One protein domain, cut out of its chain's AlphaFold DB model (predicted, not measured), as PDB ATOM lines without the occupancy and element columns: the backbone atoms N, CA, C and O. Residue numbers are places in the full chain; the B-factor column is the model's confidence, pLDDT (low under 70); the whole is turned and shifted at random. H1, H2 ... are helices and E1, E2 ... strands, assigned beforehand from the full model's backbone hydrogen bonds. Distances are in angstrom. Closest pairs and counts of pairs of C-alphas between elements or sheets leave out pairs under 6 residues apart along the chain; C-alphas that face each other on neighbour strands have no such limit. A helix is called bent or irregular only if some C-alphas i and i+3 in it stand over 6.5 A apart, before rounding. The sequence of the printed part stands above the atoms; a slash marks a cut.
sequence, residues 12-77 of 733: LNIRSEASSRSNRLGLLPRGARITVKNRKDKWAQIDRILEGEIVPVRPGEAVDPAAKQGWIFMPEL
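Overview. This is residues 12 to 77 of the 733 residues of the protein "EF-hand domain-containing protein" of Stenotrophomonas sp. ESTM1D_MKCIP4_1 (UniProt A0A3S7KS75). Two antiparallel hairpins, a short one of E1 and E2 and a long bent one of E3 and E4, stand round a small core with E5 between E4 and E1, as a loosely formed five-strand barrel that stays open between E2 and E3. The short helix H1 sits between the two hairpins, near E2 and E4, and the long link before it reaches far out at Gly 60. The printed part has 66 residues, with one named helix and five named strands in the order E1, E2, E3, E4, H1, E5; one sheet runs E3, E4, E5 and the other E1, E2, both antiparallel. The class is mostly strand. The whole is compact, with a radius of gyration of the C-alphas of 10.7 A and spans of 33 by 26 by 19 A.

Arrangement. E1, residues 12 to 15, and E2, residues 24 to 29, form a hairpin, antiparallel at 154 degrees, with N 14 and O 26 2.9 A apart, within hydrogen-bond range. E3, residues 33 to 40, and E4, residues 43 to 51, form another hairpin at 161 degrees, with N 37 and O 45 at 2.9 A. E3 bends by 68 degrees at residue 37 and E4 by 74 degrees at residue 48. E5, residues 71 to 73, is the antiparallel neighbour of E4, with N 72 and O 44 at 2.8 A. The sheet of E3, E4 and E5 is only just strongly twisted, its C-alphas lying up to 4.4 A off its best plane. E1 and E5 come closest at the C-alphas of Arg 15 and Trp 71, 4.8 A apart. E2 and E3 are apart. H1, residues 65 to 69, only grazes the three-strand sheet, with its residues 67 to 69; its closest C-alphas to E4 are Gln 69 and Ile 46, 4.8 A apart. To E2 its closest are Ala 67 and Leu 25, at 5.0 A. In H1, 0 of 1 O i to N i+4 pairs is within hydrogen-bond range, but 2 of 2 O i to N i+3 pairs are.

Along the chain. E1 begins at C-alpha 12, (25.187, -36.192, -3.474). E2 is 13.7 A long from first to last C-alpha, E3 19.6 A and E4 19.9 A; E1 measures 9.4 A. E4 begins at C-alpha 43, (28.153, -41.916, 6.568). H1 is 8.5 A long and is neither bent nor irregular, but only just: C-alphas 65 and 68 are 6.3 A apart. E5, 7.0 A long, ends at C-alpha 73, (25.975, -38.921, 3.634).

Size, cuts and confidence. The two C-alphas farthest apart, those of Asp 41 and Gly 60, are 33.0 A apart. The link from E4 to H1, residues 52 to 64, is long. The printed part has no cut. Its mean pLDDT is 91.9, and no printed residue is under 70.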
ATOM      1  N   LEU A  12      24.546 -36.022  -4.772       93.25
ATOM      2  CA  LEU A  12      25.187 -36.192  -3.474       93.25
ATOM      3  C   LEU A  12      26.711 -36.125  -3.609       93.25
ATOM      4  O   LEU A  12      27.291 -36.745  -4.497       93.25
ATOM      5  N   ASN A  13      27.388 -35.407  -2.713       95.19
ATOM      6  CA  ASN A  13      28.851 -35.362  -2.733       95.19
ATOM      7  C   ASN A  13      29.446 -36.701  -2.281       95.19
ATOM      8  O   ASN A  13      29.157 -37.162  -1.176       95.19
ATOM      9  N   ILE A  14      30.356 -37.242  -3.086       96.62
ATOM     10  CA  ILE A  14      31.212 -38.366  -2.719       96.62
ATOM     11  C   ILE A  14      32.486 -37.801  -2.096       96.62
ATOM     12  O   ILE A  14      33.145 -36.934  -2.673       96.62
ATOM     13  N   ARG A  15      32.819 -38.258  -0.895       97.06
ATOM     14  CA  ARG A  15      33.855 -37.691  -0.032       97.06
ATOM     15  C   ARG A  15      34.985 -38.684   0.205       97.06
ATOM     16  O   ARG A  15      34.767 -39.892   0.227       97.06
ATOM     17  N   SER A  16      36.195 -38.178   0.411       95.81
ATOM     18  CA  SER A  16      37.357 -39.015   0.739       95.81
ATOM     19  C   SER A  16      37.252 -39.706   2.104       95.81
ATOM     20  O   SER A  16      37.808 -40.783   2.287       95.81
ATOM     21  N   GLU A  17      36.503 -39.129   3.048       95.75
ATOM     22  CA  GLU A  17      36.328 -39.638   4.410       95.75
ATOM     23  C   GLU A  17      34.876 -39.468   4.879       95.75
ATOM     24  O   GLU A  17      34.091 -38.734   4.277       95.75
ATOM     25  N   ALA A  18      34.528 -40.105   6.002       94.56
ATOM     26  CA  ALA A  18      33.232 -40.000   6.680       94.56
ATOM     27  C   ALA A  18      33.012 -38.622   7.352       94.56
ATOM     28  O   ALA A  18      32.787 -38.532   8.561       94.56
ATOM     29  N   SER A  19      33.156 -37.532   6.597       93.38
ATOM     30  CA  SER A  19      33.112 -36.159   7.098       93.38
ATOM     31  C   SER A  19      32.722 -35.170   6.003       93.38
ATOM     32  O   SER A  19      33.244 -35.198   4.890       93.38
ATOM     33  N   SER A  20      31.873 -34.197   6.342       89.62
ATOM     34  CA  SER A  20      31.494 -33.114   5.422       89.62
ATOM     35  C   SER A  20      32.649 -32.158   5.102       89.62
ATOM     36  O   SER A  20      32.557 -31.385   4.146       89.62
ATOM     37  N   ARG A  21      33.735 -32.215   5.886       93.25
ATOM     38  CA  ARG A  21      34.933 -31.382   5.726       93.25
ATOM     39  C   ARG A  21      35.979 -31.988   4.787       93.25
ATOM     40  O   ARG A  21      36.907 -31.278   4.424       93.25
ATOM     41  N   SER A  22      35.853 -33.260   4.409       94.12
ATOM     42  CA  SER A  22      36.864 -33.924   3.580       94.12
ATOM     43  C   SER A  22      36.709 -33.581   2.091       94.12
ATOM     44  O   SER A  22      35.677 -33.046   1.657       94.12
ATOM     45  N   ASN A  23      37.736 -33.895   1.298       94.00
ATOM     46  CA  ASN A  23      37.765 -33.613  -0.136       94.00
ATOM     47  C   ASN A  23      36.597 -34.281  -0.874       94.00
ATOM     48  O   ASN A  23      36.192 -35.399  -0.551       94.00
ATOM     49  N   ARG A  24      36.058 -33.575  -1.874       95.25
ATOM     50  CA  ARG A  24      35.033 -34.101  -2.785       95.25
ATOM     51  C   ARG A  24      35.727 -34.835  -3.924       95.25
ATOM     52  O   ARG A  24      36.485 -34.213  -4.655       95.25
ATOM     53  N   LEU A  25      35.454 -36.126  -4.047       95.38
ATOM     54  CA  LEU A  25      36.014 -37.009  -5.073       95.38
ATOM     55  C   LEU A  25      35.151 -37.029  -6.343       95.38
ATOM     56  O   LEU A  25      35.628 -37.280  -7.443       95.38
ATOM     57  N   GLY A  26      33.858 -36.763  -6.187       94.62
ATOM     58  CA  GLY A  26      32.886 -36.780  -7.268       94.62
ATOM     59  C   GLY A  26      31.498 -36.446  -6.750       94.62
ATOM     60  O   GLY A  26      31.302 -36.174  -5.560       94.62
ATOM     61  N   LEU A  27      30.531 -36.485  -7.650       94.31
ATOM     62  CA  LEU A  27      29.129 -36.278  -7.346       94.31
ATOM     63  C   LEU A  27      28.339 -37.488  -7.843       94.31
ATOM     64  O   LEU A  27      28.525 -37.947  -8.966       94.31
ATOM     65  N   LEU A  28      27.477 -38.021  -6.984       94.31
ATOM     66  CA  LEU A  28      26.543 -39.085  -7.313       94.31
ATOM     67  C   LEU A  28      25.219 -38.433  -7.751       94.31
ATOM     68  O   LEU A  28      24.538 -37.858  -6.896       94.31
ATOM     69  N   PRO A  29      24.851 -38.454  -9.045       91.75
ATOM     70  CA  PRO A  29      23.670 -37.752  -9.537       91.75
ATOM     71  C   PRO A  29      22.374 -38.242  -8.892       91.75
ATOM     72  O   PRO A  29      22.232 -39.416  -8.538       91.75
ATOM     73  N   ARG A  30      21.392 -37.344  -8.772       86.94
ATOM     74  CA  ARG A  30      20.053 -37.702  -8.293       86.94
ATOM     75  C   ARG A  30      19.440 -38.787  -9.186       86.94
ATOM     76  O   ARG A  30      19.401 -38.637 -10.401       86.94
ATOM     77  N   GLY A  31      18.933 -39.853  -8.566       81.44
ATOM     78  CA  GLY A  31      18.388 -41.030  -9.254       81.44
ATOM     79  C   GLY A  31      19.363 -42.207  -9.349       81.44
ATOM     80  O   GLY A  31      18.923 -43.317  -9.629       81.44
ATOM     81  N   ALA A  32      20.654 -42.008  -9.056       88.88
ATOM     82  CA  ALA A  32      21.603 -43.112  -8.979       88.88
ATOM     83  C   ALA A  32      21.263 -44.070  -7.825       88.88
ATOM     84  O   ALA A  32      20.841 -43.653  -6.742       88.88
ATOM     85  N   ARG A  33      21.491 -45.368  -8.043       88.44
ATOM     86  CA  ARG A  33      21.273 -46.423  -7.045       88.44
ATOM     87  C   ARG A  33      22.580 -47.107  -6.724       88.44
ATOM     88  O   ARG A  33      23.358 -47.423  -7.617       88.44
ATOM     89  N   ILE A  34      22.799 -47.383  -5.447       91.25
ATOM     90  CA  ILE A  34      24.044 -47.963  -4.947       91.25
ATOM     91  C   ILE A  34      23.765 -48.982  -3.840       91.25
ATOM     92  O   ILE A  34      22.739 -48.918  -3.159       91.25
ATOM     93  N   THR A  35      24.705 -49.895  -3.621       91.25
ATOM     94  CA  THR A  35      24.869 -50.571  -2.331       91.25
ATOM     95  C   THR A  35      25.935 -49.846  -1.521       91.25
ATOM     96  O   THR A  35      26.836 -49.212  -2.076       91.25
ATOM     97  N   VAL A  36      25.830 -49.923  -0.195       93.06
ATOM     98  CA  VAL A  36      26.791 -49.303   0.722       93.06
ATOM     99  C   VAL A  36      27.413 -50.339   1.647       93.06
ATOM    100  O   VAL A  36      26.739 -51.274   2.081       93.06
ATOM    101  N   LYS A  37      28.675 -50.118   2.002       93.88
ATOM    102  CA  LYS A  37      29.436 -50.880   3.000       93.88
ATOM    103  C   LYS A  37      30.052 -49.940   4.035       93.88
ATOM    104  O   LYS A  37      29.957 -48.723   3.898       93.88
ATOM    105  N   ASN A  38      30.668 -50.506   5.074       94.25
ATOM    106  CA  ASN A  38      31.454 -49.779   6.082       94.25
ATOM    107  C   ASN A  38      30.734 -48.534   6.637       94.25
ATOM    108  O   ASN A  38      31.113 -47.400   6.362       94.25
ATOM    109  N   ARG A  39      29.655 -48.738   7.403       92.81
ATOM    110  CA  ARG A  39      28.861 -47.636   7.975       92.81
ATOM    111  C   ARG A  39      29.566 -47.005   9.180       92.81
ATOM    112  O   ARG A  39      30.012 -47.723  10.071       92.81
ATOM    113  N   LYS A  40      29.604 -45.671   9.236       91.12
ATOM    114  CA  LYS A  40      30.128 -44.884  10.363       91.12
ATOM    115  C   LYS A  40      29.219 -43.680  10.626       91.12
ATOM    116  O   LYS A  40      29.225 -42.717   9.864       91.12
ATOM    117  N   ASP A  41      28.450 -43.738  11.714       92.12
ATOM    118  CA  ASP A  41      27.440 -42.729  12.075       92.12
ATOM    119  C   ASP A  41      26.490 -42.416  10.896       92.12
ATOM    120  O   ASP A  41      25.782 -43.307  10.429       92.12
ATOM    121  N   LYS A  42      26.495 -41.182  10.375       94.69
ATOM    122  CA  LYS A  42      25.653 -40.737   9.251       94.69
ATOM    123  C   LYS A  42      26.273 -40.989   7.873       94.69
ATOM    124  O   LYS A  42      25.726 -40.532   6.873       94.69
ATOM    125  N   TRP A  43      27.400 -41.691   7.801       96.62
ATOM    126  CA  TRP A  43      28.153 -41.916   6.568       96.62
ATOM    127  C   TRP A  43      28.295 -43.402   6.234       96.62
ATOM    128  O   TRP A  43      28.326 -44.255   7.123       96.62
ATOM    129  N   ALA A  44      28.425 -43.714   4.949       96.19
ATOM    130  CA  ALA A  44      28.781 -45.050   4.472       96.19
ATOM    131  C   ALA A  44      29.640 -44.963   3.207       96.19
ATOM    132  O   ALA A  44      29.581 -43.958   2.502       96.19
ATOM    133  N   GLN A  45      30.424 -46.002   2.916       97.06
ATOM    134  CA  GLN A  45      31.170 -46.098   1.661       97.06
ATOM    135  C   GLN A  45      30.316 -46.718   0.564       97.06
ATOM    136  O   GLN A  45      29.539 -47.641   0.820       97.06
ATOM    137  N   ILE A  46      30.510 -46.254  -0.668       96.19
ATOM    138  CA  ILE A  46      29.948 -46.908  -1.848       96.19
ATOM    139  C   ILE A  46      30.574 -48.302  -1.968       96.19
ATOM    140  O   ILE A  46      31.794 -48.471  -1.939       96.19
ATOM    141  N   ASP A  47      29.718 -49.314  -2.062       95.06
ATOM    142  CA  ASP A  47      30.123 -50.690  -2.325       95.06
ATOM    143  C   ASP A  47      30.038 -50.998  -3.821       95.06
ATOM    144  O   ASP A  47      31.032 -51.375  -4.440       95.06
ATOM    145  N   ARG A  48      28.865 -50.755  -4.415       92.31
ATOM    146  CA  ARG A  48      28.617 -50.926  -5.848       92.31
ATOM    147  C   ARG A  48      27.630 -49.885  -6.351       92.31
ATOM    148  O   ARG A  48      26.675 -49.550  -5.655       92.31
ATOM    149  N   ILE A  49      27.819 -49.437  -7.588       90.56
ATOM    150  CA  ILE A  49      26.836 -48.632  -8.317       90.56
ATOM    151  C   ILE A  49      25.934 -49.584  -9.103       90.56
ATOM    152  O   ILE A  49      26.422 -50.415  -9.863       90.56
ATOM    153  N   LEU A  50      24.634 -49.512  -8.842       85.00
ATOM    154  CA  LEU A  50      23.598 -50.313  -9.492       85.00
ATOM    155  C   LEU A  50      23.040 -49.594 -10.724       85.00
ATOM    156  O   LEU A  50      22.840 -50.227 -11.751       85.00
ATOM    157  N   GLU A  51      22.798 -48.286 -10.611       85.31
ATOM    158  CA  GLU A  51      22.271 -47.427 -11.678       85.31
ATOM    159  C   GLU A  51      22.888 -46.024 -11.559       85.31
ATOM    160  O   GLU A  51      23.114 -45.543 -10.445       85.31
ATOM    161  N   GLY A  52      23.112 -45.359 -12.694       87.00
ATOM    162  CA  GLY A  52      23.742 -44.037 -12.774       87.00
ATOM    163  C   GLY A  52      25.272 -44.081 -12.840       87.00
ATOM    164  O   GLY A  52      25.894 -45.116 -12.611       87.00
ATOM    165  N   GLU A  53      25.883 -42.939 -13.150       92.31
ATOM    166  CA  GLU A  53      27.338 -42.780 -13.237       92.31
ATOM    167  C   GLU A  53      27.809 -41.644 -12.330       92.31
ATOM    168  O   GLU A  53      27.102 -40.653 -12.144       92.31
ATOM    169  N   ILE A  54      29.002 -41.781 -11.746       93.88
ATOM    170  CA  ILE A  54      29.617 -40.693 -10.977       93.88
ATOM    171  C   ILE A  54      30.031 -39.600 -11.955       93.88
ATOM    172  O   ILE A  54      30.694 -39.879 -12.950       93.88
ATOM    173  N   VAL A  55      29.690 -38.358 -11.630       93.31
ATOM    174  CA  VAL A  55      30.074 -37.181 -12.413       93.31
ATOM    175  C   VAL A  55      31.111 -36.352 -11.652       93.31
ATOM    176  O   VAL A  55      31.202 -36.449 -10.419       93.31
ATOM    177  N   PRO A  56      31.930 -35.548 -12.349       90.69
ATOM    178  CA  PRO A  56      32.911 -34.700 -11.689       90.69
ATOM    179  C   PRO A  56      32.230 -33.618 -10.844       90.69
ATOM    180  O   PRO A  56      31.089 -33.222 -11.086       90.69
ATOM    181  N   VAL A  57      32.948 -33.118  -9.837       87.88
ATOM    182  CA  VAL A  57      32.441 -32.066  -8.938       87.88
ATOM    183  C   VAL A  57      32.244 -30.746  -9.688       87.88
ATOM    184  O   VAL A  57      31.358 -29.966  -9.332       87.88
ATOM    185  N   ARG A  58      33.059 -30.490 -10.721       84.19
ATOM    186  CA  ARG A  58      32.940 -29.325 -11.603       84.19
ATOM    187  C   ARG A  58      32.900 -29.744 -13.079       84.19
ATOM    188  O   ARG A  58      33.550 -30.724 -13.445       84.19
ATOM    189  N   PRO A  59      32.179 -29.002 -13.939       79.06
ATOM    190  CA  PRO A  59      32.193 -29.242 -15.380       79.06
ATOM    191  C   PRO A  59      33.616 -29.178 -15.953       79.06
ATOM    192  O   PRO A  59      34.358 -28.247 -15.650       79.06
ATOM    193  N   GLY A  60      33.986 -30.157 -16.784       77.38
ATOM    194  CA  GLY A  60      35.298 -30.223 -17.440       77.38
ATOM    195  C   GLY A  60      36.423 -30.864 -16.616       77.38
ATOM    196  O   GLY A  60      37.506 -31.073 -17.155       77.38
ATOM    197  N   GLU A  61      36.188 -31.213 -15.346       85.06
ATOM    198  CA  GLU A  61      37.138 -31.996 -14.541       85.06
ATOM    199  C   GLU A  61      36.945 -33.509 -14.765       85.06
ATOM    200  O   GLU A  61      35.863 -33.971 -15.132       85.06
ATOM    201  N   ALA A  62      37.992 -34.299 -14.517       87.19
ATOM    202  CA  ALA A  62      37.884 -35.754 -14.464       87.19
ATOM    203  C   ALA A  62      37.330 -36.212 -13.103       87.19
ATOM    204  O   ALA A  62      37.553 -35.571 -12.077       87.19
ATOM    205  N   VAL A  63      36.625 -37.345 -13.085       90.31
ATOM    206  CA  VAL A  63      36.193 -37.993 -11.838       90.31
ATOM    207  C   VAL A  63      37.401 -38.628 -11.158       90.31
ATOM    208  O   VAL A  63      38.130 -39.388 -11.796       90.31
ATOM    209  N   ASP A  64      37.584 -38.370  -9.862       93.19
ATOM    210  CA  ASP A  64      38.613 -39.058  -9.083       93.19
ATOM    211  C   ASP A  64      38.297 -40.569  -9.046       93.19
ATOM    212  O   ASP A  64      37.199 -40.952  -8.621       93.19
ATOM    213  N   PRO A  65      39.218 -41.461  -9.460       92.12
ATOM    214  CA  PRO A  65      38.986 -42.906  -9.446       92.12
ATOM    215  C   PRO A  65      38.558 -43.456  -8.077       92.12
ATOM    216  O   PRO A  65      37.786 -44.419  -8.015       92.12
ATOM    217  N   ALA A  66      39.001 -42.829  -6.979       93.31
ATOM    218  CA  ALA A  66      38.630 -43.207  -5.618       93.31
ATOM    219  C   ALA A  66      37.143 -42.955  -5.311       93.31
ATOM    220  O   ALA A  66      36.596 -43.553  -4.382       93.31
ATOM    221  N   ALA A  67      36.448 -42.133  -6.108       94.69
ATOM    222  CA  ALA A  67      35.027 -41.851  -5.929       94.69
ATOM    223  C   ALA A  67      34.160 -43.121  -5.986       94.69
ATOM    224  O   ALA A  67      33.146 -43.198  -5.298       94.69
ATOM    225  N   LYS A  68      34.578 -44.167  -6.717       93.69
ATOM    226  CA  LYS A  68      33.847 -45.449  -6.781       93.69
ATOM    227  C   LYS A  68      33.697 -46.147  -5.423       93.69
ATOM    228  O   LYS A  68      32.816 -46.986  -5.281       93.69
ATOM    229  N   GLN A  69      34.543 -45.812  -4.446       95.19
ATOM    230  CA  GLN A  69      34.517 -46.360  -3.082       95.19
ATOM    231  C   GLN A  69      34.488 -45.258  -2.006       95.19
ATOM    232  O   GLN A  69      34.771 -45.508  -0.831       95.19
ATOM    233  N   GLY A  70      34.167 -44.024  -2.404       96.19
ATOM    234  CA  GLY A  70      34.133 -42.879  -1.505       96.19
ATOM    235  C   GLY A  70      32.956 -42.911  -0.530       96.19
ATOM    236  O   GLY A  70      32.035 -43.726  -0.633       96.19
ATOM    237  N   TRP A  71      32.997 -42.006   0.439       97.62
ATOM    238  CA  TRP A  71      32.011 -41.862   1.502       97.62
ATOM    239  C   TRP A  71      30.867 -40.942   1.097       97.62
ATOM    240  O   TRP A  71      31.070 -39.897   0.485       97.62
ATOM    241  N   ILE A  72      29.658 -41.296   1.504       96.25
ATOM    242  CA  ILE A  72      28.442 -40.541   1.220       96.25
ATOM    243  C   ILE A  72      27.603 -40.352   2.480       96.25
ATOM    244  O   ILE A  72      27.662 -41.158   3.413       96.25
ATOM    245  N   PHE A  73      26.816 -39.280   2.501       95.75
ATOM    246  CA  PHE A  73      25.975 -38.921   3.634       95.75
ATOM    247  C   PHE A  73      24.614 -39.622   3.532       95.75
ATOM    248  O   PHE A  73      23.788 -39.284   2.690       95.75
ATOM    249  N   MET A  74      24.385 -40.618   4.389       92.31
ATOM    250  CA  MET A  74      23.191 -41.468   4.348       92.31
ATOM    251  C   MET A  74      21.862 -40.722   4.552       92.31
ATOM    252  O   MET A  74      20.894 -41.133   3.926       92.31
ATOM    253  N   PRO A  75      21.752 -39.658   5.377       90.62
ATOM    254  CA  PRO A  75      20.481 -38.944   5.548       90.62
ATOM    255  C   PRO A  75      19.940 -38.245   4.291       90.62
ATOM    256  O   PRO A  75      18.800 -37.798   4.311       90.62
ATOM    257  N   GLU A  76      20.743 -38.126   3.231       87.44
ATOM    258  CA  GLU A  76      20.316 -37.622   1.917       87.44
ATOM    259  C   GLU A  76      20.020 -38.754   0.913       87.44
ATOM    260  O   GLU A  76      19.716 -38.486  -0.248       87.44
ATOM    261  N   LEU A  77      20.109 -40.017   1.345       84.94
ATOM    262  CA  LEU A  77      19.706 -41.182   0.564       84.94
ATOM    263  C   LEU A  77      18.321 -41.654   0.991       84.94
ATOM    264  O   LEU A  77      18.039 -41.808   2.181       84.94
TER     265      LEU A  77